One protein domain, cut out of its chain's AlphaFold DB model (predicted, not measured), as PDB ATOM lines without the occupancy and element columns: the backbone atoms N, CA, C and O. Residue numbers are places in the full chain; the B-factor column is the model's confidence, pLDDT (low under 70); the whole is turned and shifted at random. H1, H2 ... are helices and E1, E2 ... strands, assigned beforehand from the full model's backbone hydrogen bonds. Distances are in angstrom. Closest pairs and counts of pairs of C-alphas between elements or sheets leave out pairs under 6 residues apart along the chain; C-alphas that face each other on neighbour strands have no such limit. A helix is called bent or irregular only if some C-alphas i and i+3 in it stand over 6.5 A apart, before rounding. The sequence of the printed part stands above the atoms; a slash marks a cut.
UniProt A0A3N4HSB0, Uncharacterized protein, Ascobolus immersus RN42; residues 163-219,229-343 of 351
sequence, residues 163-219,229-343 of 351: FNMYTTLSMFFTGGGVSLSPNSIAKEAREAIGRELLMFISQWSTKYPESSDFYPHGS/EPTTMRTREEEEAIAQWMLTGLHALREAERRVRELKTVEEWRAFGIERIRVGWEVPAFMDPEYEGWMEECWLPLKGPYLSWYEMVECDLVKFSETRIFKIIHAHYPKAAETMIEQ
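This is residues 163 to 219 and 229 to 343 of the 351 residues of an uncharacterized protein of Ascobolus immersus RN42 (UniProt A0A3N4HSB0). One very long helix, H4, runs along one face of a small twisted sheet of four strands, with H1 and H2 packed on it over the same face, making two layers, which are a sheet with helices on one face. Beyond the sheet, a helical hairpin, H7 and H8, packs on the part of H4 that includes residues 240 to 250, and the short helix H5 grazes the sheet. The printed part has 172 residues with eight named helices and four named strands, in the order E1 E2 H1 H2 H3 H4 H5 E3 H6 E4 H7 H8; the sheet runs E2 E1 E3 E4 and is mixed, and the class is mixed, helices and strands. The whole is compact, with a radius of gyration of the C-alphas of 16.8 A, but elongated in outline, spanning 57 by 36 by 26 A.

In the sheet, E1, residues 163 to 168, and E3, residues 276 to 282, are parallel inner strands at 10 degrees, with N 165 and O 278 2.8 A apart. E2, residues 177 to 181, an edge strand, forms an antiparallel hairpin with E1; N 166 and O 179 are 2.8 A apart. E4, residues 310 to 312, the other edge strand, is antiparallel to E3, with N 281 and O 311 2.8 A apart. From edge to edge the strands' lines turn by 65 degrees. H4, residues 236 to 262, is the hub, touching four helices; it lies over E1 and E3 at a height over the sheet of 10.1 A and runs along the strands, at 26 degrees to E1 on the local plane. H1, residues 183 to 193, is on the same face as H4, over E2 at a height of 8.3 A. H1 touches residues 255 to 260 of H4 at a steep tilt of 68 degrees, only just short of about perpendicular; their closest C-alphas are those of Ile 193 and Ala 256, 5.1 A apart. H2, residues 195 to 205, is on the sheet and touches H4 at a shallow tilt of 30 degrees, opposite ways, with the C-alphas of Ile 201 and Ala 252 closest at 6.7 A. H7, residues 324 to 332, touches H4 at a shallow tilt of 13 degrees, opposite ways, the closest C-alphas being those of Ala 243 and Ile 329 at 6.3 A. H8, residues 334 to 341, touches H4 at a shallow tilt of 30 degrees, the same way, with the C-alphas of Gln 244 and Ala 336 closest at 5.2 A. H7 and H8 form a helical hairpin, with a steep tilt of 40 degrees. H5, residues 266 to 271, touches no helix, nor do H3, residues 211 to 214, and H6, residues 289 to 292. Each O i to N i+4 pair is within hydrogen-bond range in H2, H4, H5 and H7, against 5 of 7 in H1 and 3 of 4 in H8; H3 and H6 are too short for such a pair.

E1 begins at C-alpha 163, (520.633, 571.608, 378.801), and measures 16.2 A; E3 measures 19.2 A. H4 runs 39.2 A from C-alpha 236 at (499.705, 574.552, 410.521) to C-alpha 262 at (509.435, 566.909, 373.375). H2 measures 15.3 A and H1 15.0 A; H1 is irregular, with C-alphas 184 and 187 7.5 A apart. H7 measures 12.8 A, and H8, 10.8 A long, ends at C-alpha 341, (497.738, 563.565, 393.635).

The C-alphas farthest apart, those of Glu 229 and Ala 271, are 57.0 A apart. Residues 220 to 228 are not printed, and C-alphas 219 and 229 across this cut are 17.9 A apart. The links H6 to E4, residues 293 to 309, and E4 to H7 are long. The mean pLDDT of the printed part is 84.8; residue 163, residues 168 to 177 and residues 292 to 293 are under 70.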
ATOM      1  N   PHE A 163     521.504 570.433 378.774       65.56
ATOM      2  CA  PHE A 163     520.633 571.608 378.801       65.56
ATOM      3  C   PHE A 163     520.121 571.796 380.228       65.56
ATOM      4  O   PHE A 163     519.478 570.901 380.768       65.56
ATOM      5  N   ASN A 164     520.414 572.941 380.833       72.75
ATOM      6  CA  ASN A 164     520.005 573.284 382.183       72.75
ATOM      7  C   ASN A 164     518.934 574.377 382.131       72.75
ATOM      8  O   ASN A 164     519.160 575.457 381.582       72.75
ATOM      9  N   MET A 165     517.790 574.098 382.738       73.19
ATOM     10  CA  MET A 165     516.805 575.087 383.137       73.19
ATOM     11  C   MET A 165     517.018 575.381 384.618       73.19
ATOM     12  O   MET A 165     516.982 574.462 385.428       73.19
ATOM     13  N   TYR A 166     517.257 576.637 384.965       75.19
ATOM     14  CA  TYR A 166     517.364 577.089 386.344       75.19
ATOM     15  C   TYR A 166     516.178 577.972 386.666       75.19
ATOM     16  O   TYR A 166     515.876 578.898 385.910       75.19
ATOM     17  N   THR A 167     515.525 577.712 387.788       70.12
ATOM     18  CA  THR A 167     514.559 578.649 388.351       70.12
ATOM     19  C   THR A 167     515.153 579.297 389.581       70.12
ATOM     20  O   THR A 167     515.568 578.605 390.506       70.12
ATOM     21  N   THR A 168     515.242 580.627 389.540       67.44
ATOM     22  CA  THR A 168     515.714 581.443 390.659       67.44
ATOM     23  C   THR A 168     514.534 582.181 391.256       67.44
ATOM     24  O   THR A 168     513.629 582.611 390.529       67.44
ATOM     25  N   LEU A 169     514.559 582.344 392.570       57.19
ATOM     26  CA  LEU A 169     513.515 583.047 393.316       57.19
ATOM     27  C   LEU A 169     513.978 584.428 393.768       57.19
ATOM     28  O   LEU A 169     513.153 585.337 393.881       57.19
ATOM     29  N   SER A 170     515.299 584.610 393.871       53.06
ATOM     30  CA  SER A 170     515.883 585.846 394.370       53.06
ATOM     31  C   SER A 170     515.415 587.071 393.573       53.06
ATOM     32  O   SER A 170     515.658 587.246 392.371       53.06
ATOM     33  N   MET A 171     514.743 587.982 394.281       37.19
ATOM     34  CA  MET A 171     514.297 589.268 393.738       37.19
ATOM     35  C   MET A 171     515.463 590.201 393.387       37.19
ATOM     36  O   MET A 171     515.260 591.192 392.686       37.19
ATOM     37  N   PHE A 172     516.678 589.895 393.854       41.41
ATOM     38  CA  PHE A 172     517.814 590.812 393.840       41.41
ATOM     39  C   PHE A 172     518.310 591.212 392.445       41.41
ATOM     40  O   PHE A 172     518.993 592.229 392.345       41.41
ATOM     41  N   PHE A 173     517.942 590.498 391.371       36.97
ATOM     42  CA  PHE A 173     518.386 590.882 390.024       36.97
ATOM     43  C   PHE A 173     517.311 590.976 388.932       36.97
ATOM     44  O   PHE A 173     517.488 591.816 388.049       36.97
ATOM     45  N   THR A 174     516.192 590.236 388.959       36.09
ATOM     46  CA  THR A 174     515.199 590.311 387.851       36.09
ATOM     47  C   THR A 174     513.744 589.952 388.190       36.09
ATOM     48  O   THR A 174     512.915 589.906 387.282       36.09
ATOM     49  N   GLY A 175     513.400 589.698 389.458       47.44
ATOM     50  CA  GLY A 175     512.171 588.963 389.789       47.44
ATOM     51  C   GLY A 175     512.299 587.485 389.395       47.44
ATOM     52  O   GLY A 175     513.062 587.147 388.485       47.44
ATOM     53  N   GLY A 176     511.607 586.599 390.114       57.97
ATOM     54  CA  GLY A 176     511.704 585.153 389.898       57.97
ATOM     55  C   GLY A 176     511.545 584.771 388.421       57.97
ATOM     56  O   GLY A 176     510.673 585.294 387.711       57.97
ATOM     57  N   GLY A 177     512.430 583.904 387.927       65.94
ATOM     58  CA  GLY A 177     512.596 583.702 386.490       65.94
ATOM     59  C   GLY A 177     513.161 582.342 386.101       65.94
ATOM     60  O   GLY A 177     513.792 581.646 386.891       65.94
ATOM     61  N   VAL A 178     512.921 581.975 384.838       75.38
ATOM     62  CA  VAL A 178     513.460 580.764 384.212       75.38
ATOM     63  C   VAL A 178     514.675 581.143 383.364       75.38
ATOM     64  O   VAL A 178     514.555 581.788 382.316       75.38
ATOM     65  N   SER A 179     515.855 580.727 383.808       80.50
ATOM     66  CA  SER A 179     517.101 580.808 383.050       80.50
ATOM     67  C   SER A 179     517.331 579.501 382.295       80.50
ATOM     68  O   SER A 179     517.108 578.423 382.833       80.50
ATOM     69  N   LEU A 180     517.755 579.582 381.033       78.50
ATOM     70  CA  LEU A 180     517.949 578.421 380.161       78.50
ATOM     71  C   LEU A 180     519.357 578.445 379.574       78.50
ATOM     72  O   LEU A 180     519.793 579.471 379.054       78.50
ATOM     73  N   SER A 181     520.047 577.310 379.609       75.12
ATOM     74  CA  SER A 181     521.395 577.143 379.066       75.12
ATOM     75  C   SER A 181     521.534 575.785 378.369       75.12
ATOM     76  O   SER A 181     521.093 574.799 378.943       75.12
ATOM     77  N   PRO A 182     522.212 575.674 377.209       74.88
ATOM     78  CA  PRO A 182     522.902 576.757 376.506       74.88
ATOM     79  C   PRO A 182     521.966 577.777 375.836       74.88
ATOM     80  O   PRO A 182     520.892 577.443 375.339       74.88
ATOM     81  N   ASN A 183     522.428 579.033 375.759       72.75
ATOM     82  CA  ASN A 183     521.687 580.159 375.164       72.75
ATOM     83  C   ASN A 183     521.280 579.928 373.698       72.75
ATOM     84  O   ASN A 183     520.313 580.525 373.233       72.75
ATOM     85  N   SER A 184     522.000 579.066 372.973       74.88
ATOM     86  CA  SER A 184     521.756 578.770 371.556       74.88
ATOM     87  C   SER A 184     520.408 578.112 371.273       74.88
ATOM     88  O   SER A 184     519.965 578.161 370.138       74.88
ATOM     89  N   ILE A 185     519.791 577.487 372.278       78.25
ATOM     90  CA  ILE A 185     518.490 576.805 372.176       78.25
ATOM     91  C   ILE A 185     517.463 577.371 373.164       78.25
ATOM     92  O   ILE A 185     516.367 576.838 373.322       78.25
ATOM     93  N   ALA A 186     517.821 578.446 373.875       83.38
ATOM     94  CA  ALA A 186     516.977 579.038 374.904       83.38
ATOM     95  C   ALA A 186     515.691 579.639 374.319       83.38
ATOM     96  O   ALA A 186     514.661 579.647 374.990       83.38
ATOM     97  N   LYS A 187     515.730 580.140 373.078       88.31
ATOM     98  CA  LYS A 187     514.543 580.689 372.414       88.31
ATOM     99  C   LYS A 187     513.545 579.577 372.093       88.31
ATOM    100  O   LYS A 187     512.395 579.674 372.501       88.31
ATOM    101  N   GLU A 188     514.005 578.522 371.434       88.75
ATOM    102  CA  GLU A 188     513.213 577.351 371.063       88.75
ATOM    103  C   GLU A 188     512.629 576.677 372.305       88.75
ATOM    104  O   GLU A 188     511.446 576.350 372.341       88.75
ATOM    105  N   ALA A 189     513.430 576.542 373.365       88.62
ATOM    106  CA  ALA A 189     512.960 576.017 374.638       88.62
ATOM    107  C   ALA A 189     511.887 576.916 375.281       88.62
ATOM    108  O   ALA A 189     510.872 576.399 375.740       88.62
ATOM    109  N   ARG A 190     512.036 578.252 375.278       89.44
ATOM    110  CA  ARG A 190     510.983 579.172 375.769       89.44
ATOM    111  C   ARG A 190     509.697 579.068 374.958       89.44
ATOM    112  O   ARG A 190     508.615 579.082 375.539       89.44
ATOM    113  N   GLU A 191     509.813 578.979 373.636       91.31
ATOM    114  CA  GLU A 191     508.668 578.810 372.738       91.31
ATOM    115  C   GLU A 191     507.947 577.484 373.014       91.31
ATOM    116  O   GLU A 191     506.723 577.484 373.124       91.31
ATOM    117  N   ALA A 192     508.691 576.393 373.227       92.44
ATOM    118  CA  ALA A 192     508.126 575.089 373.570       92.44
ATOM    119  C   ALA A 192     507.458 575.055 374.945       92.44
ATOM    120  O   ALA A 192     506.351 574.534 375.067       92.44
ATOM    121  N   ILE A 193     508.085 575.631 375.978       92.19
ATOM    122  CA  ILE A 193     507.460 575.763 377.306       92.19
ATOM    123  C   ILE A 193     506.144 576.540 377.173       92.19
ATOM    124  O   ILE A 193     505.128 576.163 377.759       92.19
ATOM    125  N   GLY A 194     506.141 577.578 376.339       92.50
ATOM    126  CA  GLY A 194     504.973 578.391 376.053       92.50
ATOM    127  C   GLY A 194     504.798 579.526 377.058       92.50
ATOM    128  O   GLY A 194     505.149 579.437 378.237       92.50
ATOM    129  N   ARG A 195     504.230 580.633 376.570       91.94
ATOM    130  CA  ARG A 195     504.088 581.878 377.333       91.94
ATOM    131  C   ARG A 195     503.279 581.698 378.615       91.94
ATOM    132  O   ARG A 195     503.663 582.246 379.640       91.94
ATOM    133  N   GLU A 196     502.176 580.962 378.553       93.06
ATOM    134  CA  GLU A 196     501.260 580.799 379.688       93.06
ATOM    135  C   GLU A 196     501.929 580.076 380.857       93.06
ATOM    136  O   GLU A 196     501.852 580.550 381.986       93.06
ATOM    137  N   LEU A 197     502.666 578.995 380.586       92.06
ATOM    138  CA  LEU A 197     503.389 578.257 381.621       92.06
ATOM    139  C   LEU A 197     504.563 579.069 382.185       92.06
ATOM    140  O   LEU A 197     504.768 579.081 383.394       92.06
ATOM    141  N   LEU A 198     505.296 579.804 381.342       89.31
ATOM    142  CA  LEU A 198     506.344 580.721 381.810       89.31
ATOM    143  C   LEU A 198     505.774 581.830 382.707       89.31
ATOM    144  O   LEU A 198     506.353 582.144 383.747       89.31
ATOM    145  N   MET A 199     504.631 582.410 382.329       89.06
ATOM    146  CA  MET A 199     503.933 583.403 383.147       89.06
ATOM    147  C   MET A 199     503.438 582.798 384.458       89.06
ATOM    148  O   MET A 199     503.602 583.423 385.503       89.06
ATOM    149  N   PHE A 200     502.883 581.585 384.416       91.62
ATOM    150  CA  PHE A 200     502.463 580.860 385.608       91.62
ATOM    151  C   PHE A 200     503.635 580.642 386.564       91.62
ATOM    152  O   PHE A 200     503.517 581.001 387.728       91.62
ATOM    153  N   ILE A 201     504.772 580.121 386.085       89.88
ATOM    154  CA  ILE A 201     505.968 579.888 386.911       89.88
ATOM    155  C   ILE A 201     506.461 581.202 387.528       89.88
ATOM    156  O   ILE A 201     506.746 581.246 388.720       89.88
ATOM    157  N   SER A 202     506.503 582.286 386.748       86.31
ATOM    158  CA  SER A 202     506.908 583.602 387.256       86.31
ATOM    159  C   SER A 202     505.965 584.102 388.358       86.31
ATOM    160  O   SER A 202     506.419 584.447 389.446       86.31
ATOM    161  N   GLN A 203     504.648 584.053 388.150       88.81
ATOM    162  CA  GLN A 203     503.675 584.458 389.172       88.81
ATOM    163  C   GLN A 203     503.738 583.562 390.411       88.81
ATOM    164  O   GLN A 203     503.794 584.059 391.536       88.81
ATOM    165  N   TRP A 204     503.773 582.246 390.204       90.88
ATOM    166  CA  TRP A 204     503.901 581.241 391.251       90.88
ATOM    167  C   TRP A 204     505.126 581.510 392.130       90.88
ATOM    168  O   TRP A 204     504.984 581.522 393.352       90.88
ATOM    169  N   SER A 205     506.283 581.805 391.529       87.81
ATOM    170  CA  SER A 205     507.543 582.030 392.252       87.81
ATOM    171  C   SER A 205     507.503 583.220 393.212       87.81
ATOM    172  O   SER A 205     508.211 583.229 394.206       87.81
ATOM    173  N   THR A 206     506.634 584.200 392.949       85.06
ATOM    174  CA  THR A 206     506.500 585.422 393.762       85.06
ATOM    175  C   THR A 206     505.418 585.340 394.839       85.06
ATOM    176  O   THR A 206     505.195 586.309 395.561       85.06
ATOM    177  N   LYS A 207     504.689 584.219 394.926       87.81
ATOM    178  CA  LYS A 207     503.497 584.117 395.781       87.81
ATOM    179  C   LYS A 207     503.829 584.100 397.275       87.81
ATOM    180  O   LYS A 207     503.070 584.669 398.055       87.81
ATOM    181  N   TYR A 208     504.912 583.431 397.661       84.88
ATOM    182  CA  TYR A 208     505.371 583.339 399.045       84.88
ATOM    183  C   TYR A 208     506.793 583.896 399.157       84.88
ATOM    184  O   TYR A 208     507.564 583.733 398.209       84.88
ATOM    185  N   PRO A 209     507.133 584.546 400.283       80.50
ATOM    186  CA  PRO A 209     508.512 584.921 400.570       80.50
ATOM    187  C   PRO A 209     509.381 583.673 400.763       80.50
ATOM    188  O   PRO A 209     508.868 582.595 401.093       80.50
ATOM    189  N   GLU A 210     510.690 583.823 400.575       76.00
ATOM    190  CA  GLU A 210     511.644 582.745 400.832       76.00
ATOM    191  C   GLU A 210     511.698 582.446 402.340       76.00
ATOM    192  O   GLU A 210     511.335 583.272 403.182       76.00
ATOM    193  N   SER A 211     512.122 581.238 402.723       75.75
ATOM    194  CA  SER A 211     512.232 580.897 404.154       75.75
ATOM    195  C   SER A 211     513.244 581.794 404.881       75.75
ATOM    196  O   SER A 211     513.002 582.181 406.023       75.75
ATOM    197  N   SER A 212     514.305 582.203 404.185       74.56
ATOM    198  CA  SER A 212     515.315 583.175 404.630       74.56
ATOM    199  C   SER A 212     514.739 584.559 404.960       74.56
ATOM    200  O   SER A 212     515.248 585.233 405.850       74.56
ATOM    201  N   ASP A 213     513.650 584.980 404.309       76.56
ATOM    202  CA  ASP A 213     512.991 586.265 404.590       76.56
ATOM    203  C   ASP A 213     512.176 586.243 405.894       76.56
ATOM    204  O   ASP A 213     511.787 587.289 406.416       76.56
ATOM    205  N   PHE A 214     511.844 585.048 406.388       74.88
ATOM    206  CA  PHE A 214     510.907 584.866 407.495       74.88
ATOM    207  C   PHE A 214     511.588 584.427 408.791       74.88
ATOM    208  O   PHE A 214     511.091 584.736 409.873       74.88
ATOM    209  N   TYR A 215     512.711 583.715 408.690       76.62
ATOM    210  CA  TYR A 215     513.394 583.142 409.842       76.62
ATOM    211  C   TYR A 215     514.597 583.971 410.282       76.62
ATOM    212  O   TYR A 215     515.324 584.497 409.442       76.62
ATOM    213  N   PRO A 216     514.831 584.117 411.598       77.88
ATOM    214  CA  PRO A 216     515.998 584.833 412.087       77.88
ATOM    215  C   PRO A 216     517.276 584.086 411.690       77.88
ATOM    216  O   PRO A 216     517.399 582.876 411.882       77.88
ATOM    217  N   HIS A 217     518.245 584.825 411.157       81.69
ATOM    218  CA  HIS A 217     519.585 584.302 410.905       81.69
ATOM    219  C   HIS A 217     520.271 583.975 412.231       81.69
ATOM    220  O   HIS A 217     520.075 584.708 413.201       81.69
ATOM    221  N   GLY A 218     521.129 582.949 412.284       78.44
ATOM    222  CA  GLY A 218     521.847 582.581 413.516       78.44
ATOM    223  C   GLY A 218     522.770 583.683 414.059       78.44
ATOM    224  O   GLY A 218     523.230 583.621 415.193       78.44
ATOM    225  N   SER A 219     523.019 584.728 413.266       81.00
ATOM    226  CA  SER A 219     523.749 585.934 413.672       81.00
ATOM    227  C   SER A 219     522.850 587.085 414.149       81.00
ATOM    228  O   SER A 219     523.331 588.209 414.272       81.00
ATOM    229  N   GLU A 229     511.321 578.181 422.423       85.12
ATOM    230  CA  GLU A 229     510.807 576.874 422.010       85.12
ATOM    231  C   GLU A 229     510.841 576.739 420.475       85.12
ATOM    232  O   GLU A 229     510.399 577.664 419.787       85.12
ATOM    233  N   PRO A 230     511.290 575.595 419.918       85.06
ATOM    234  CA  PRO A 230     511.298 575.380 418.474       85.06
ATOM    235  C   PRO A 230     509.908 575.547 417.847       85.06
ATOM    236  O   PRO A 230     508.953 574.863 418.225       85.06
ATOM    237  N   THR A 231     509.788 576.446 416.872       86.00
ATOM    238  CA  THR A 231     508.552 576.691 416.123       86.00
ATOM    239  C   THR A 231     508.842 577.309 414.762       86.00
ATOM    240  O   THR A 231     509.679 578.192 414.639       86.00
ATOM    241  N   THR A 232     508.079 576.918 413.743       83.38
ATOM    242  CA  THR A 232     508.144 577.514 412.398       83.38
ATOM    243  C   THR A 232     507.623 578.948 412.343       83.38
ATOM    244  O   THR A 232     507.520 579.502 411.248       83.38
ATOM    245  N   MET A 233     507.180 579.523 413.470       84.81
ATOM    246  CA  MET A 233     506.483 580.814 413.552       84.81
ATOM    247  C   MET A 233     505.232 580.923 412.652       84.81
ATOM    248  O   MET A 233     504.665 582.006 412.517       84.81
ATOM    249  N   ARG A 234     504.788 579.814 412.048       87.94
ATOM    250  CA  ARG A 234     503.658 579.719 411.118       87.94
ATOM    251  C   ARG A 234     502.575 578.840 411.717       87.94
ATOM    252  O   ARG A 234     502.849 577.943 412.514       87.94
ATOM    253  N   THR A 235     501.323 579.087 411.342       92.62
ATOM    254  CA  THR A 235     500.251 578.150 411.698       92.62
ATOM    255  C   THR A 235     500.331 576.903 410.827       92.62
ATOM    256  O   THR A 235     500.881 576.919 409.725       92.62
ATOM    257  N   ARG A 236     499.724 575.803 411.286       93.44
ATOM    258  CA  ARG A 236     499.705 574.552 410.521       93.44
ATOM    259  C   ARG A 236     499.079 574.733 409.134       93.44
ATOM    260  O   ARG A 236     499.535 574.127 408.170       93.44
ATOM    261  N   GLU A 237     498.050 575.565 409.035       94.62
ATOM    262  CA  GLU A 237     497.364 575.884 407.784       94.62
ATOM    263  C   GLU A 237     498.275 576.645 406.810       94.62
ATOM    264  O   GLU A 237     498.247 576.378 405.610       94.62
ATOM    265  N   GLU A 238     499.101 577.566 407.312       93.31
ATOM    266  CA  GLU A 238     500.087 578.288 406.500       93.31
ATOM    267  C   GLU A 238     501.178 577.348 405.987       93.31
ATOM    268  O   GLU A 238     501.512 577.382 404.803       93.31
ATOM    269  N   GLU A 239     501.695 576.467 406.847       94.06
ATOM    270  CA  GLU A 239     502.671 575.452 406.446       94.06
ATOM    271  C   GLU A 239     502.107 574.513 405.366       94.06
ATOM    272  O   GLU A 239     502.774 574.237 404.369       94.06
ATOM    273  N   GLU A 240     500.860 574.054 405.526       95.25
ATOM    274  CA  GLU A 240     500.174 573.215 404.536       95.25
ATOM    275  C   GLU A 240     499.950 573.965 403.210       95.25
ATOM    276  O   GLU A 240     500.123 573.382 402.135       95.25
ATOM    277  N   ALA A 241     499.649 575.266 403.255       94.75
ATOM    278  CA  ALA A 241     499.530 576.094 402.058       94.75
ATOM    279  C   ALA A 241     500.878 576.278 401.331       94.75
ATOM    280  O   ALA A 241     500.921 576.216 400.098       94.75
ATOM    281  N   ILE A 242     501.981 576.448 402.071       94.50
ATOM    282  CA  ILE A 242     503.341 576.508 401.508       94.50
ATOM    283  C   ILE A 242     503.723 575.152 400.902       94.50
ATOM    284  O   ILE A 242     504.228 575.103 399.782       94.50
ATOM    285  N   ALA A 243     503.427 574.042 401.582       95.62
ATOM    286  CA  ALA A 243     503.644 572.694 401.061       95.62
ATOM    287  C   ALA A 243     502.901 572.462 399.731       95.62
ATOM    288  O   ALA A 243     503.477 571.958 398.764       95.62
ATOM    289  N   GLN A 244     501.637 572.882 399.639       95.56
ATOM    290  CA  GLN A 244     500.860 572.783 398.402       95.56
ATOM    291  C   GLN A 244     501.433 573.677 397.292       95.56
ATOM    292  O   GLN A 244     501.522 573.268 396.130       95.56
ATOM    293  N   TRP A 245     501.857 574.892 397.642       94.75
ATOM    294  CA  TRP A 245     502.523 575.803 396.719       94.75
ATOM    295  C   TRP A 245     503.821 575.205 396.161       94.75
ATOM    296  O   TRP A 245     503.998 575.202 394.943       94.75
ATOM    297  N   MET A 246     504.667 574.611 397.005       94.75
ATOM    298  CA  MET A 246     505.886 573.905 396.595       94.75
ATOM    299  C   MET A 246     505.600 572.796 395.575       94.75
ATOM    300  O   MET A 246     506.229 572.727 394.518       94.75
ATOM    301  N   LEU A 247     504.602 571.953 395.852       95.69
ATOM    302  CA  LEU A 247     504.205 570.860 394.957       95.69
ATOM    303  C   LEU A 247     503.608 571.358 393.636       95.69
ATOM    304  O   LEU A 247     503.826 570.750 392.587       95.69
ATOM    305  N   THR A 248     502.895 572.483 393.671       94.62
ATOM    306  CA  THR A 248     502.388 573.150 392.464       94.62
ATOM    307  C   THR A 248     503.542 573.609 391.567       94.62
ATOM    308  O   THR A 248     503.508 573.402 390.354       94.62
ATOM    309  N   GLY A 249     504.593 574.172 392.169       93.06
ATOM    310  CA  GLY A 249     505.822 574.547 391.475       93.06
ATOM    311  C   GLY A 249     506.500 573.359 390.819       93.06
ATOM    312  O   GLY A 249     506.749 573.383 389.616       93.06
ATOM    313  N   LEU A 250     506.708 572.282 391.582       93.62
ATOM    314  CA  LEU A 250     507.275 571.035 391.068       93.62
ATOM    315  C   LEU A 250     506.516 570.530 389.833       93.62
ATOM    316  O   LEU A 250     507.136 570.168 388.833       93.62
ATOM    317  N   HIS A 251     505.181 570.525 389.875       93.94
ATOM    318  CA  HIS A 251     504.372 570.102 388.733       93.94
ATOM    319  C   HIS A 251     504.603 571.003 387.507       93.94
ATOM    320  O   HIS A 251     504.754 570.503 386.391       93.94
ATOM    321  N   ALA A 252     504.652 572.324 387.688       92.88
ATOM    322  CA  ALA A 252     504.885 573.266 386.594       92.88
ATOM    323  C   ALA A 252     506.293 573.140 385.987       92.88
ATOM    324  O   ALA A 252     506.437 573.172 384.765       92.88
ATOM    325  N   LEU A 253     507.320 572.941 386.818       92.62
ATOM    326  CA  LEU A 253     508.700 572.740 386.365       92.62
ATOM    327  C   LEU A 253     508.853 571.452 385.554       92.62
ATOM    328  O   LEU A 253     509.498 571.462 384.508       92.62
ATOM    329  N   ARG A 254     508.209 570.366 385.989       92.88
ATOM    330  CA  ARG A 254     508.205 569.088 385.261       92.88
ATOM    331  C   ARG A 254     507.446 569.169 383.945       92.88
ATOM    332  O   ARG A 254     507.879 568.593 382.954       92.88
ATOM    333  N   GLU A 255     506.348 569.916 383.906       93.38
ATOM    334  CA  GLU A 255     505.636 570.183 382.655       93.38
ATOM    335  C   GLU A 255     506.488 571.020 381.685       93.38
ATOM    336  O   GLU A 255     506.520 570.737 380.487       93.38
ATOM    337  N   ALA A 256     507.227 572.014 382.186       91.25
ATOM    338  CA  ALA A 256     508.165 572.783 381.372       91.25
ATOM    339  C   ALA A 256     509.298 571.892 380.834       91.25
ATOM    340  O   ALA A 256     509.601 571.942 379.642       91.25
ATOM    341  N   GLU A 257     509.869 571.024 381.673       91.06
ATOM    342  CA  GLU A 257     510.863 570.033 381.255       91.06
ATOM    343  C   GLU A 257     510.332 569.106 380.161       91.06
ATOM    344  O   GLU A 257     510.998 568.920 379.144       91.06
ATOM    345  N   ARG A 258     509.120 568.565 380.344       93.12
ATOM    346  CA  ARG A 258     508.450 567.701 379.369       93.12
ATOM    347  C   ARG A 258     508.353 568.382 378.010       93.12
ATOM    348  O   ARG A 258     508.765 567.803 377.008       93.12
ATOM    349  N   ARG A 259     507.855 569.626 377.981       93.69
ATOM    350  CA  ARG A 259     507.715 570.418 376.748       93.69
ATOM    351  C   ARG A 259     509.058 570.676 376.073       93.69
ATOM    352  O   ARG A 259     509.146 570.591 374.853       93.69
ATOM    353  N   VAL A 260     510.110 570.953 376.848       90.50
ATOM    354  CA  VAL A 260     511.464 571.069 376.295       90.50
ATOM    355  C   VAL A 260     511.918 569.728 375.735       90.50
ATOM    356  O   VAL A 260     512.354 569.684 374.595       90.50
ATOM    357  N   ARG A 261     511.790 568.623 376.474       90.56
ATOM    358  CA  ARG A 261     512.221 567.303 375.998       90.56
ATOM    359  C   ARG A 261     511.537 566.914 374.693       90.56
ATOM    360  O   ARG A 261     512.215 566.422 373.798       90.56
ATOM    361  N   GLU A 262     510.243 567.191 374.568       92.06
ATOM    362  CA  GLU A 262     509.435 566.909 373.375       92.06
ATOM    363  C   GLU A 262     509.723 567.830 372.176       92.06
ATOM    364  O   GLU A 262     509.280 567.524 371.071       92.06
ATOM    365  N   LEU A 263     510.490 568.916 372.346       90.00
ATOM    366  CA  LEU A 263     510.901 569.808 371.249       90.00
ATOM    367  C   LEU A 263     511.633 569.046 370.132       90.00
ATOM    368  O   LEU A 263     511.561 569.423 368.962       90.00
ATOM    369  N   LYS A 264     512.416 568.034 370.510       88.25
ATOM    370  CA  LYS A 264     513.332 567.315 369.627       88.25
ATOM    371  C   LYS A 264     513.342 565.837 369.966       88.25
ATOM    372  O   LYS A 264     513.183 565.438 371.117       88.25
ATOM    373  N   THR A 265     513.601 565.027 368.953       89.00
ATOM    374  CA  THR A 265     513.946 563.618 369.143       89.00
ATOM    375  C   THR A 265     515.246 563.480 369.939       89.00
ATOM    376  O   THR A 265     516.062 564.405 370.027       89.00
ATOM    377  N   VAL A 266     515.467 562.299 370.517       83.25
ATOM    378  CA  VAL A 266     516.702 561.979 371.250       83.25
ATOM    379  C   VAL A 266     517.933 562.177 370.358       83.25
ATOM    380  O   VAL A 266     518.954 562.705 370.795       83.25
ATOM    381  N   GLU A 267     517.827 561.785 369.092       86.69
ATOM    382  CA  GLU A 267     518.882 561.885 368.088       86.69
ATOM    383  C   GLU A 267     519.226 563.343 367.775       86.69
ATOM    384  O   GLU A 267     520.403 563.700 367.694       86.69
ATOM    385  N   GLU A 268     518.213 564.198 367.651       87.75
ATOM    386  CA  GLU A 268     518.406 565.629 367.439       87.75
ATOM    387  C   GLU A 268     519.061 566.292 368.651       87.75
ATOM    388  O   GLU A 268     520.002 567.059 368.469       87.75
ATOM    389  N   TRP A 269     518.641 565.971 369.880       85.62
ATOM    390  CA  TRP A 269     519.301 566.477 371.091       85.62
ATOM    391  C   TRP A 269     520.791 566.124 371.123       85.62
ATOM    392  O   TRP A 269     521.639 567.003 371.308       85.62
ATOM    393  N   ARG A 270     521.124 564.863 370.830       83.94
ATOM    394  CA  ARG A 270     522.519 564.410 370.739       83.94
ATOM    395  C   ARG A 270     523.296 565.124 369.635       83.94
ATOM    396  O   ARG A 270     524.480 565.393 369.822       83.94
ATOM    397  N   ALA A 271     522.659 565.478 368.518       85.12
ATOM    398  CA  ALA A 271     523.303 566.252 367.456       85.12
ATOM    399  C   ALA A 271     523.722 567.663 367.918       85.12
ATOM    400  O   ALA A 271     524.707 568.202 367.412       85.12
ATOM    401  N   PHE A 272     523.046 568.232 368.924       78.56
ATOM    402  CA  PHE A 272     523.464 569.465 369.610       78.56
ATOM    403  C   PHE A 272     524.526 569.235 370.702       78.56
ATOM    404  O   PHE A 272     524.919 570.180 371.386       78.56
ATOM    405  N   GLY A 273     525.000 567.999 370.885       83.00
ATOM    406  CA  GLY A 273     525.883 567.618 371.987       83.00
ATOM    407  C   GLY A 273     525.176 567.581 373.343       83.00
ATOM    408  O   GLY A 273     525.846 567.597 374.372       83.00
ATOM    409  N   ILE A 274     523.841 567.557 373.353       82.38
ATOM    410  CA  ILE A 274     523.027 567.535 374.565       82.38
ATOM    411  C   ILE A 274     522.568 566.106 374.794       82.38
ATOM    412  O   ILE A 274     521.798 565.537 374.025       82.38
ATOM    413  N   GLU A 275     523.045 565.521 375.878       80.88
ATOM    414  CA  GLU A 275     522.693 564.160 376.265       80.88
ATOM    415  C   GLU A 275     521.630 564.143 377.363       80.88
ATOM    416  O   GLU A 275     521.027 563.102 377.619       80.88
ATOM    417  N   ARG A 276     521.440 565.276 378.053       78.38
ATOM    418  CA  ARG A 276     520.585 565.385 379.237       78.38
ATOM    419  C   ARG A 276     519.881 566.732 379.284       78.38
ATOM    420  O   ARG A 276     520.494 567.764 379.019       78.38
ATOM    421  N   ILE A 277     518.624 566.706 379.702       83.25
ATOM    422  CA  ILE A 277     517.861 567.890 380.091       83.25
ATOM    423  C   ILE A 277     517.780 567.865 381.612       83.25
ATOM    424  O   ILE A 277     517.523 566.827 382.213       83.25
ATOM    425  N   ARG A 278     518.109 568.988 382.234       83.19
ATOM    426  CA  ARG A 278     518.246 569.136 383.676       83.19
ATOM    427  C   ARG A 278     517.469 570.359 384.108       83.19
ATOM    428  O   ARG A 278     517.606 571.417 383.500       83.19
ATOM    429  N   VAL A 279     516.708 570.224 385.180       85.00
ATOM    430  CA  VAL A 279     516.006 571.347 385.793       85.00
ATOM    431  C   VAL A 279     516.526 571.510 387.210       85.00
ATOM    432  O   VAL A 279     516.244 570.689 388.078       85.00
ATOM    433  N   GLY A 280     517.360 572.525 387.413       85.56
ATOM    434  CA  GLY A 280     517.819 572.938 388.731       85.56
ATOM    435  C   GLY A 280     516.815 573.910 389.332       85.56
ATOM    436  O   GLY A 280     516.430 574.886 388.687       85.56
ATOM    437  N   TRP A 281     516.397 573.644 390.558       87.69
ATOM    438  CA  TRP A 281     515.452 574.475 391.281       87.69
ATOM    439  C   TRP A 281     516.122 575.046 392.526       87.69
ATOM    440  O   TRP A 281     516.556 574.292 393.393       87.69
ATOM    441  N   GLU A 282     516.222 576.374 392.593       87.44
ATOM    442  CA  GLU A 282     516.501 577.082 393.843       87.44
ATOM    443  C   GLU A 282     515.272 576.960 394.742       87.44
ATOM    444  O   GLU A 282     514.207 577.509 394.441       87.44
ATOM    445  N   VAL A 283     515.383 576.136 395.776       85.81
ATOM    446  CA  VAL A 283     514.233 575.703 396.564       85.81
ATOM    447  C   VAL A 283     513.813 576.829 397.530       85.81
ATOM    448  O   VAL A 283     514.615 577.213 398.370       85.81
ATOM    449  N   PRO A 284     512.560 577.335 397.494       85.56
ATOM    450  CA  PRO A 284     512.147 578.465 398.346       85.56
ATOM    451  C   PRO A 284     511.993 578.145 399.835       85.56
ATOM    452  O   PRO A 284     511.976 579.025 400.702       85.56
ATOM    453  N   ALA A 285     511.684 576.886 400.114       88.94
ATOM    454  CA  ALA A 285     511.257 576.392 401.410       88.94
ATOM    455  C   ALA A 285     511.627 574.920 401.520       88.94
ATOM    456  O   ALA A 285     511.836 574.270 400.503       88.94
ATOM    457  N   PHE A 286     511.667 574.360 402.727       90.69
ATOM    458  CA  PHE A 286     512.116 572.980 402.948       90.69
ATOM    459  C   PHE A 286     513.594 572.728 402.632       90.69
ATOM    460  O   PHE A 286     514.024 571.581 402.728       90.69
ATOM    461  N   MET A 287     514.366 573.759 402.272       89.44
ATOM    462  CA  MET A 287     515.813 573.655 402.098       89.44
ATOM    463  C   MET A 287     516.508 573.401 403.435       89.44
ATOM    464  O   MET A 287     515.941 573.677 404.485       89.44
ATOM    465  N   ASP A 288     517.713 572.857 403.409       88.81
ATOM    466  CA  ASP A 288     518.487 572.581 404.616       88.81
ATOM    467  C   ASP A 288     519.024 573.894 405.240       88.81
ATOM    468  O   ASP A 288     519.707 574.654 404.541       88.81
ATOM    469  N   PRO A 289     518.700 574.197 406.517       85.81
ATOM    470  CA  PRO A 289     519.100 575.445 407.172       85.81
ATOM    471  C   PRO A 289     520.618 575.582 407.373       85.81
ATOM    472  O   PRO A 289     521.113 576.710 407.467       85.81
ATOM    473  N   GLU A 290     521.376 574.476 407.396       82.38
ATOM    474  CA  GLU A 290     522.824 574.503 407.650       82.38
ATOM    475  C   GLU A 290     523.605 575.262 406.565       82.38
ATOM    476  O   GLU A 290     524.655 575.841 406.849       82.38
ATOM    477  N   TYR A 291     523.097 575.301 405.327       71.12
ATOM    478  CA  TYR A 291     523.812 575.892 404.187       71.12
ATOM    479  C   TYR A 291     524.086 577.388 404.328       71.12
ATOM    480  O   TYR A 291     525.084 577.883 403.803       71.12
ATOM    481  N   GLU A 292     523.213 578.101 405.028       68.06
ATOM    482  CA  GLU A 292     523.278 579.554 405.153       68.06
ATOM    483  C   GLU A 292     523.417 580.010 406.611       68.06
ATOM    484  O   GLU A 292     523.431 581.202 406.874       68.06
ATOM    485  N   GLY A 293     523.591 579.087 407.566       69.75
ATOM    486  CA  GLY A 293     523.723 579.434 408.986       69.75
ATOM    487  C   GLY A 293     522.400 579.849 409.640       69.75
ATOM    488  O   GLY A 293     522.398 580.628 410.599       69.75
ATOM    489  N   TRP A 294     521.279 579.344 409.122       78.12
ATOM    490  CA  TRP A 294     519.966 579.516 409.737       78.12
ATOM    491  C   TRP A 294     519.763 578.533 410.888       78.12
ATOM    492  O   TRP A 294     520.376 577.467 410.940       78.12
ATOM    493  N   MET A 295     518.874 578.892 411.811       79.62
ATOM    494  CA  MET A 295     518.565 578.068 412.977       79.62
ATOM    495  C   MET A 295     517.487 577.036 412.635       79.62
ATOM    496  O   MET A 295     516.370 577.403 412.255       79.62
ATOM    497  N   GLU A 296     517.813 575.752 412.795       83.00
ATOM    498  CA  GLU A 296     516.918 574.623 412.505       83.00
ATOM    499  C   GLU A 296     515.610 574.710 413.311       83.00
ATOM    500  O   GLU A 296     514.532 574.400 412.804       83.00
ATOM    501  N   GLU A 297     515.678 575.226 414.541       83.06
ATOM    502  CA  GLU A 297     514.566 575.327 415.492       83.06
ATOM    503  C   GLU A 297     513.455 576.274 415.043       83.06
ATOM    504  O   GLU A 297     512.338 576.200 415.560       83.06
ATOM    505  N   CYS A 298     513.748 577.163 414.097       81.38
ATOM    506  CA  CYS A 298     512.756 578.042 413.498       81.38
ATOM    507  C   CYS A 298     512.315 577.566 412.114       81.38
ATOM    508  O   CYS A 298     511.392 578.126 411.548       81.38
ATOM    509  N   TRP A 299     512.966 576.563 411.536       87.62
ATOM    510  CA  TRP A 299     512.929 576.336 410.099       87.62
ATOM    511  C   TRP A 299     511.701 575.548 409.628       87.62
ATOM    512  O   TRP A 299     511.075 574.821 410.396       87.62
ATOM    513  N   LEU A 300     511.345 575.671 408.343       87.94
ATOM    514  CA  LEU A 300     510.272 574.892 407.715       87.94
ATOM    515  C   LEU A 300     510.880 573.845 406.767       87.94
ATOM    516  O   LEU A 300     511.435 574.248 405.744       87.94
ATOM    517  N   PRO A 301     510.734 572.530 407.027       91.06
ATOM    518  CA  PRO A 301     510.104 571.909 408.196       91.06
ATOM    519  C   PRO A 301     510.986 572.015 409.450       91.06
ATOM    520  O   PRO A 301     512.200 572.138 409.346       91.06
ATOM    521  N   LEU A 302     510.392 571.884 410.642       89.12
ATOM    522  CA  LEU A 302     511.143 571.970 411.911       89.12
ATOM    523  C   LEU A 302     512.212 570.898 412.084       89.12
ATOM    524  O   LEU A 302     513.081 571.021 412.936       89.12
ATOM    525  N   LYS A 303     512.069 569.787 411.367       89.56
ATOM    526  CA  LYS A 303     512.984 568.655 411.419       89.56
ATOM    527  C   LYS A 303     513.153 568.107 410.022       89.56
ATOM    528  O   LYS A 303     512.199 568.104 409.243       89.56
ATOM    529  N   GLY A 304     514.334 567.571 409.743       89.81
ATOM    530  CA  GLY A 304     514.597 566.869 408.497       89.81
ATOM    531  C   GLY A 304     513.652 565.674 408.252       89.81
ATOM    532  O   GLY A 304     512.947 565.210 409.155       89.81
ATOM    533  N   PRO A 305     513.635 565.128 407.025       92.50
ATOM    534  CA  PRO A 305     514.572 565.422 405.939       92.50
ATOM    535  C   PRO A 305     514.316 566.769 405.246       92.50
ATOM    536  O   PRO A 305     513.164 567.178 405.104       92.50
ATOM    537  N   TYR A 306     515.401 567.396 404.783       91.56
ATOM    538  CA  TYR A 306     515.424 568.650 404.023       91.56
ATOM    539  C   TYR A 306     515.731 568.420 402.537       91.56
ATOM    540  O   TYR A 306     516.202 567.346 402.142       91.56
ATOM    541  N   LEU A 307     515.452 569.431 401.717       90.88
ATOM    542  CA  LEU A 307     515.904 569.578 400.332       90.88
ATOM    543  C   LEU A 307     517.262 570.287 400.284       90.88
ATOM    544  O   LEU A 307     517.599 571.057 401.180       90.88
ATOM    545  N   SER A 308     518.038 570.052 399.230       88.50
ATOM    546  CA  SER A 308     519.244 570.846 398.976       88.50
ATOM    547  C   SER A 308     518.852 572.242 398.469       88.50
ATOM    548  O   SER A 308     517.784 572.406 397.883       88.50
ATOM    549  N   TRP A 309     519.728 573.243 398.635       82.81
ATOM    550  CA  TRP A 309     519.497 574.608 398.126       82.81
ATOM    551  C   TRP A 309     519.182 574.627 396.621       82.81
ATOM    552  O   TRP A 309     518.207 575.232 396.177       82.81
ATOM    553  N   TYR A 310     519.992 573.905 395.840       83.88
ATOM    554  CA  TYR A 310     519.742 573.626 394.428       83.88
ATOM    555  C   TYR A 310     519.309 572.172 394.260       83.88
ATOM    556  O   TYR A 310     520.137 571.283 394.035       83.88
ATOM    557  N   GLU A 311     518.006 571.928 394.358       86.00
ATOM    558  CA  GLU A 311     517.437 570.601 394.159       86.00
ATOM    559  C   GLU A 311     517.235 570.347 392.665       86.00
ATOM    560  O   GLU A 311     516.711 571.174 391.914       86.00
ATOM    561  N   MET A 312     517.653 569.172 392.208       87.88
ATOM    562  CA  MET A 312     517.401 568.763 390.839       87.88
ATOM    563  C   MET A 312     516.003 568.161 390.733       87.88
ATOM    564  O   MET A 312     515.697 567.155 391.371       87.88
ATOM    565  N   VAL A 313     515.161 568.756 389.895       89.50
ATOM    566  CA  VAL A 313     513.809 568.257 389.651       89.50
ATOM    567  C   VAL A 313     513.890 566.950 388.861       89.50
ATOM    568  O   VAL A 313     514.523 566.867 387.808       89.50
ATOM    569  N   GLU A 314     513.252 565.909 389.391       89.25
ATOM    570  CA  GLU A 314     513.069 564.645 388.683       89.25
ATOM    571  C   GLU A 314     512.032 564.809 387.570       89.25
ATOM    572  O   GLU A 314     510.965 565.389 387.783       89.25
ATOM    573  N   CYS A 315     512.335 564.268 386.390       86.25
ATOM    574  CA  CYS A 315     511.543 564.521 385.189       86.25
ATOM    575  C   CYS A 315     510.095 564.020 385.265       86.25
ATOM    576  O   CYS A 315     509.700 563.244 386.139       86.25
ATOM    577  N   ASP A 316     509.269 564.413 384.299       86.75
ATOM    578  CA  ASP A 316     507.877 563.968 384.190       86.75
ATOM    579  C   ASP A 316     507.695 562.439 384.025       86.75
ATOM    580  O   ASP A 316     506.627 561.937 384.360       86.75
ATOM    581  N   LEU A 317     508.728 561.683 383.626       87.81
ATOM    582  CA  LEU A 317     508.670 560.213 383.528       87.81
ATOM    583  C   LEU A 317     508.713 559.494 384.889       87.81
ATOM    584  O   LEU A 317     508.207 558.379 385.007       87.81
ATOM    585  N   VAL A 318     509.283 560.114 385.928       89.44
ATOM    586  CA  VAL A 318     509.234 559.586 387.306       89.44
ATOM    587  C   VAL A 318     507.836 559.850 387.860       89.44
ATOM    588  O   VAL A 318     507.329 560.949 387.689       89.44
ATOM    589  N   LYS A 319     507.146 558.922 388.534       91.00
ATOM    590  CA  LYS A 319     505.797 559.267 389.040       91.00
ATOM    591  C   LYS A 319     505.868 560.430 390.032       91.00
ATOM    592  O   LYS A 319     506.795 560.511 390.827       91.00
ATOM    593  N   PHE A 320     504.872 561.321 390.029       92.44
ATOM    594  CA  PHE A 320     504.866 562.497 390.916       92.44
ATOM    595  C   PHE A 320     505.023 562.145 392.394       92.44
ATOM    596  O   PHE A 320     505.900 562.699 393.055       92.44
ATOM    597  N   SER A 321     504.291 561.136 392.856       94.81
ATOM    598  CA  SER A 321     504.403 560.605 394.216       94.81
ATOM    599  C   SER A 321     505.737 559.910 394.521       94.81
ATOM    600  O   SER A 321     506.083 559.707 395.682       94.81
ATOM    601  N   GLU A 322     506.493 559.523 393.492       94.19
ATOM    602  CA  GLU A 322     507.789 558.863 393.639       94.19
ATOM    603  C   GLU A 322     508.951 559.860 393.693       94.19
ATOM    604  O   GLU A 322     510.052 559.459 394.079       94.19
ATOM    605  N   THR A 323     508.711 561.141 393.393       92.88
ATOM    606  CA  THR A 323     509.763 562.159 393.449       92.88
ATOM    607  C   THR A 323     510.224 562.439 394.882       92.88
ATOM    608  O   THR A 323     509.445 562.376 395.837       92.88
ATOM    609  N   ARG A 324     511.503 562.767 395.053       93.06
ATOM    610  CA  ARG A 324     512.133 563.108 396.330       93.06
ATOM    611  C   ARG A 324     511.470 564.311 396.993       93.06
ATOM    612  O   ARG A 324     511.146 564.236 398.176       93.06
ATOM    613  N   ILE A 325     511.228 565.377 396.229       93.31
ATOM    614  CA  ILE A 325     510.537 566.582 396.709       93.31
ATOM    615  C   ILE A 325     509.154 566.216 397.250       93.31
ATOM    616  O   ILE A 325     508.818 566.586 398.374       93.31
ATOM    617  N   PHE A 326     508.377 565.427 396.495       95.75
ATOM    618  CA  PHE A 326     507.074 564.961 396.963       95.75
ATOM    619  C   PHE A 326     507.192 564.145 398.245       95.75
ATOM    620  O   PHE A 326     506.468 564.409 399.198       95.75
ATOM    621  N   LYS A 327     508.109 563.172 398.296       95.75
ATOM    622  CA  LYS A 327     508.305 562.307 399.467       95.75
ATOM    623  C   LYS A 327     508.652 563.101 400.725       95.75
ATOM    624  O   LYS A 327     508.107 562.791 401.782       95.75
ATOM    625  N   ILE A 328     509.508 564.122 400.621       95.25
ATOM    626  CA  ILE A 328     509.832 565.003 401.754       95.25
ATOM    627  C   ILE A 328     508.603 565.784 402.194       95.25
ATOM    628  O   ILE A 328     508.246 565.750 403.370       95.25
ATOM    629  N   ILE A 329     507.932 566.463 401.261       96.06
ATOM    630  CA  ILE A 329     506.768 567.283 401.602       96.06
ATOM    631  C   ILE A 329     505.659 566.410 402.192       96.06
ATOM    632  O   ILE A 329     505.088 566.766 403.214       96.06
ATOM    633  N   HIS A 330     505.398 565.236 401.619       96.56
ATOM    634  CA  HIS A 330     504.409 564.280 402.111       96.56
ATOM    635  C   HIS A 330     504.743 563.751 403.514       96.56
ATOM    636  O   HIS A 330     503.833 563.550 404.314       96.56
ATOM    637  N   ALA A 331     506.024 563.541 403.840       96.00
ATOM    638  CA  ALA A 331     506.429 563.089 405.174       96.00
ATOM    639  C   ALA A 331     506.043 564.091 406.278       96.00
ATOM    640  O   ALA A 331     505.668 563.674 407.372       96.00
ATOM    641  N   HIS A 332     506.082 565.395 405.979       95.19
ATOM    642  CA  HIS A 332     505.769 566.468 406.935       95.19
ATOM    643  C   HIS A 332     504.323 566.989 406.824       95.19
ATOM    644  O   HIS A 332     503.690 567.364 407.819       95.19
ATOM    645  N   TYR A 333     503.774 566.983 405.609       96.25
ATOM    646  CA  TYR A 333     502.504 567.602 405.216       96.25
ATOM    647  C   TYR A 333     501.673 566.674 404.314       96.25
ATOM    648  O   TYR A 333     501.389 567.019 403.162       96.25
ATOM    649  N   PRO A 334     501.229 565.504 404.817       96.25
ATOM    650  CA  PRO A 334     500.537 564.505 404.000       96.25
ATOM    651  C   PRO A 334     499.248 565.049 403.375       96.25
ATOM    652  O   PRO A 334     499.039 564.873 402.181       96.25
ATOM    653  N   LYS A 335     498.447 565.819 404.126       95.38
ATOM    654  CA  LYS A 335     497.213 566.439 403.609       95.38
ATOM    655  C   LYS A 335     497.467 567.319 402.384       95.38
ATOM    656  O   LYS A 335     496.758 567.209 401.390       95.38
ATOM    657  N   ALA A 336     498.490 568.175 402.438       94.75
ATOM    658  CA  ALA A 336     498.847 569.035 401.312       94.75
ATOM    659  C   ALA A 336     499.282 568.199 400.098       94.75
ATOM    660  O   ALA A 336     498.873 568.474 398.972       94.75
ATOM    661  N   ALA A 337     500.057 567.140 400.327       94.06
ATOM    662  CA  ALA A 337     500.543 566.260 399.274       94.06
ATOM    663  C   ALA A 337     499.440 565.407 398.620       94.06
ATOM    664  O   ALA A 337     499.409 565.287 397.395       94.06
ATOM    665  N   GLU A 338     498.508 564.868 399.404       93.06
ATOM    666  CA  GLU A 338     497.372 564.073 398.919       93.06
ATOM    667  C   GLU A 338     496.474 564.888 397.980       93.06
ATOM    668  O   GLU A 338     496.124 564.406 396.902       93.06
ATOM    669  N   THR A 339     496.208 566.162 398.304       91.00
ATOM    670  CA  THR A 339     495.410 567.038 397.422       91.00
ATOM    671  C   THR A 339     496.031 567.234 396.041       91.00
ATOM    672  O   THR A 339     495.310 567.489 395.081       91.00
ATOM    673  N   MET A 340     497.354 567.102 395.912       89.06
ATOM    674  CA  MET A 340     498.063 567.272 394.641       89.06
ATOM    675  C   MET A 340     498.068 566.004 393.787       89.06
ATOM    676  O   MET A 340     498.215 566.101 392.573       89.06
ATOM    677  N   ILE A 341     497.895 564.821 394.388       86.50
ATOM    678  CA  ILE A 341     497.738 563.565 393.635       86.50
ATOM    679  C   ILE A 341     496.400 563.561 392.885       86.50
ATOM    680  O   ILE A 341     496.313 563.052 391.770       86.50
ATOM    681  N   GLU A 342     495.362 564.125 393.503       75.12
ATOM    682  CA  GLU A 342     494.000 564.144 392.966       75.12
ATOM    683  C   GLU A 342     493.779 565.227 391.903       75.12
ATOM    684  O   GLU A 342     492.788 565.174 391.170       75.12
ATOM    685  N   GLN A 343     494.680 566.209 391.797       71.19
ATOM    686  CA  GLN A 343     494.520 567.279 390.823       71.19
ATOM    687  C   GLN A 343     494.732 566.757 389.394       71.19
ATOM    688  O   GLN A 343     495.745 566.109 389.109       71.19
TER     689      GLN A 343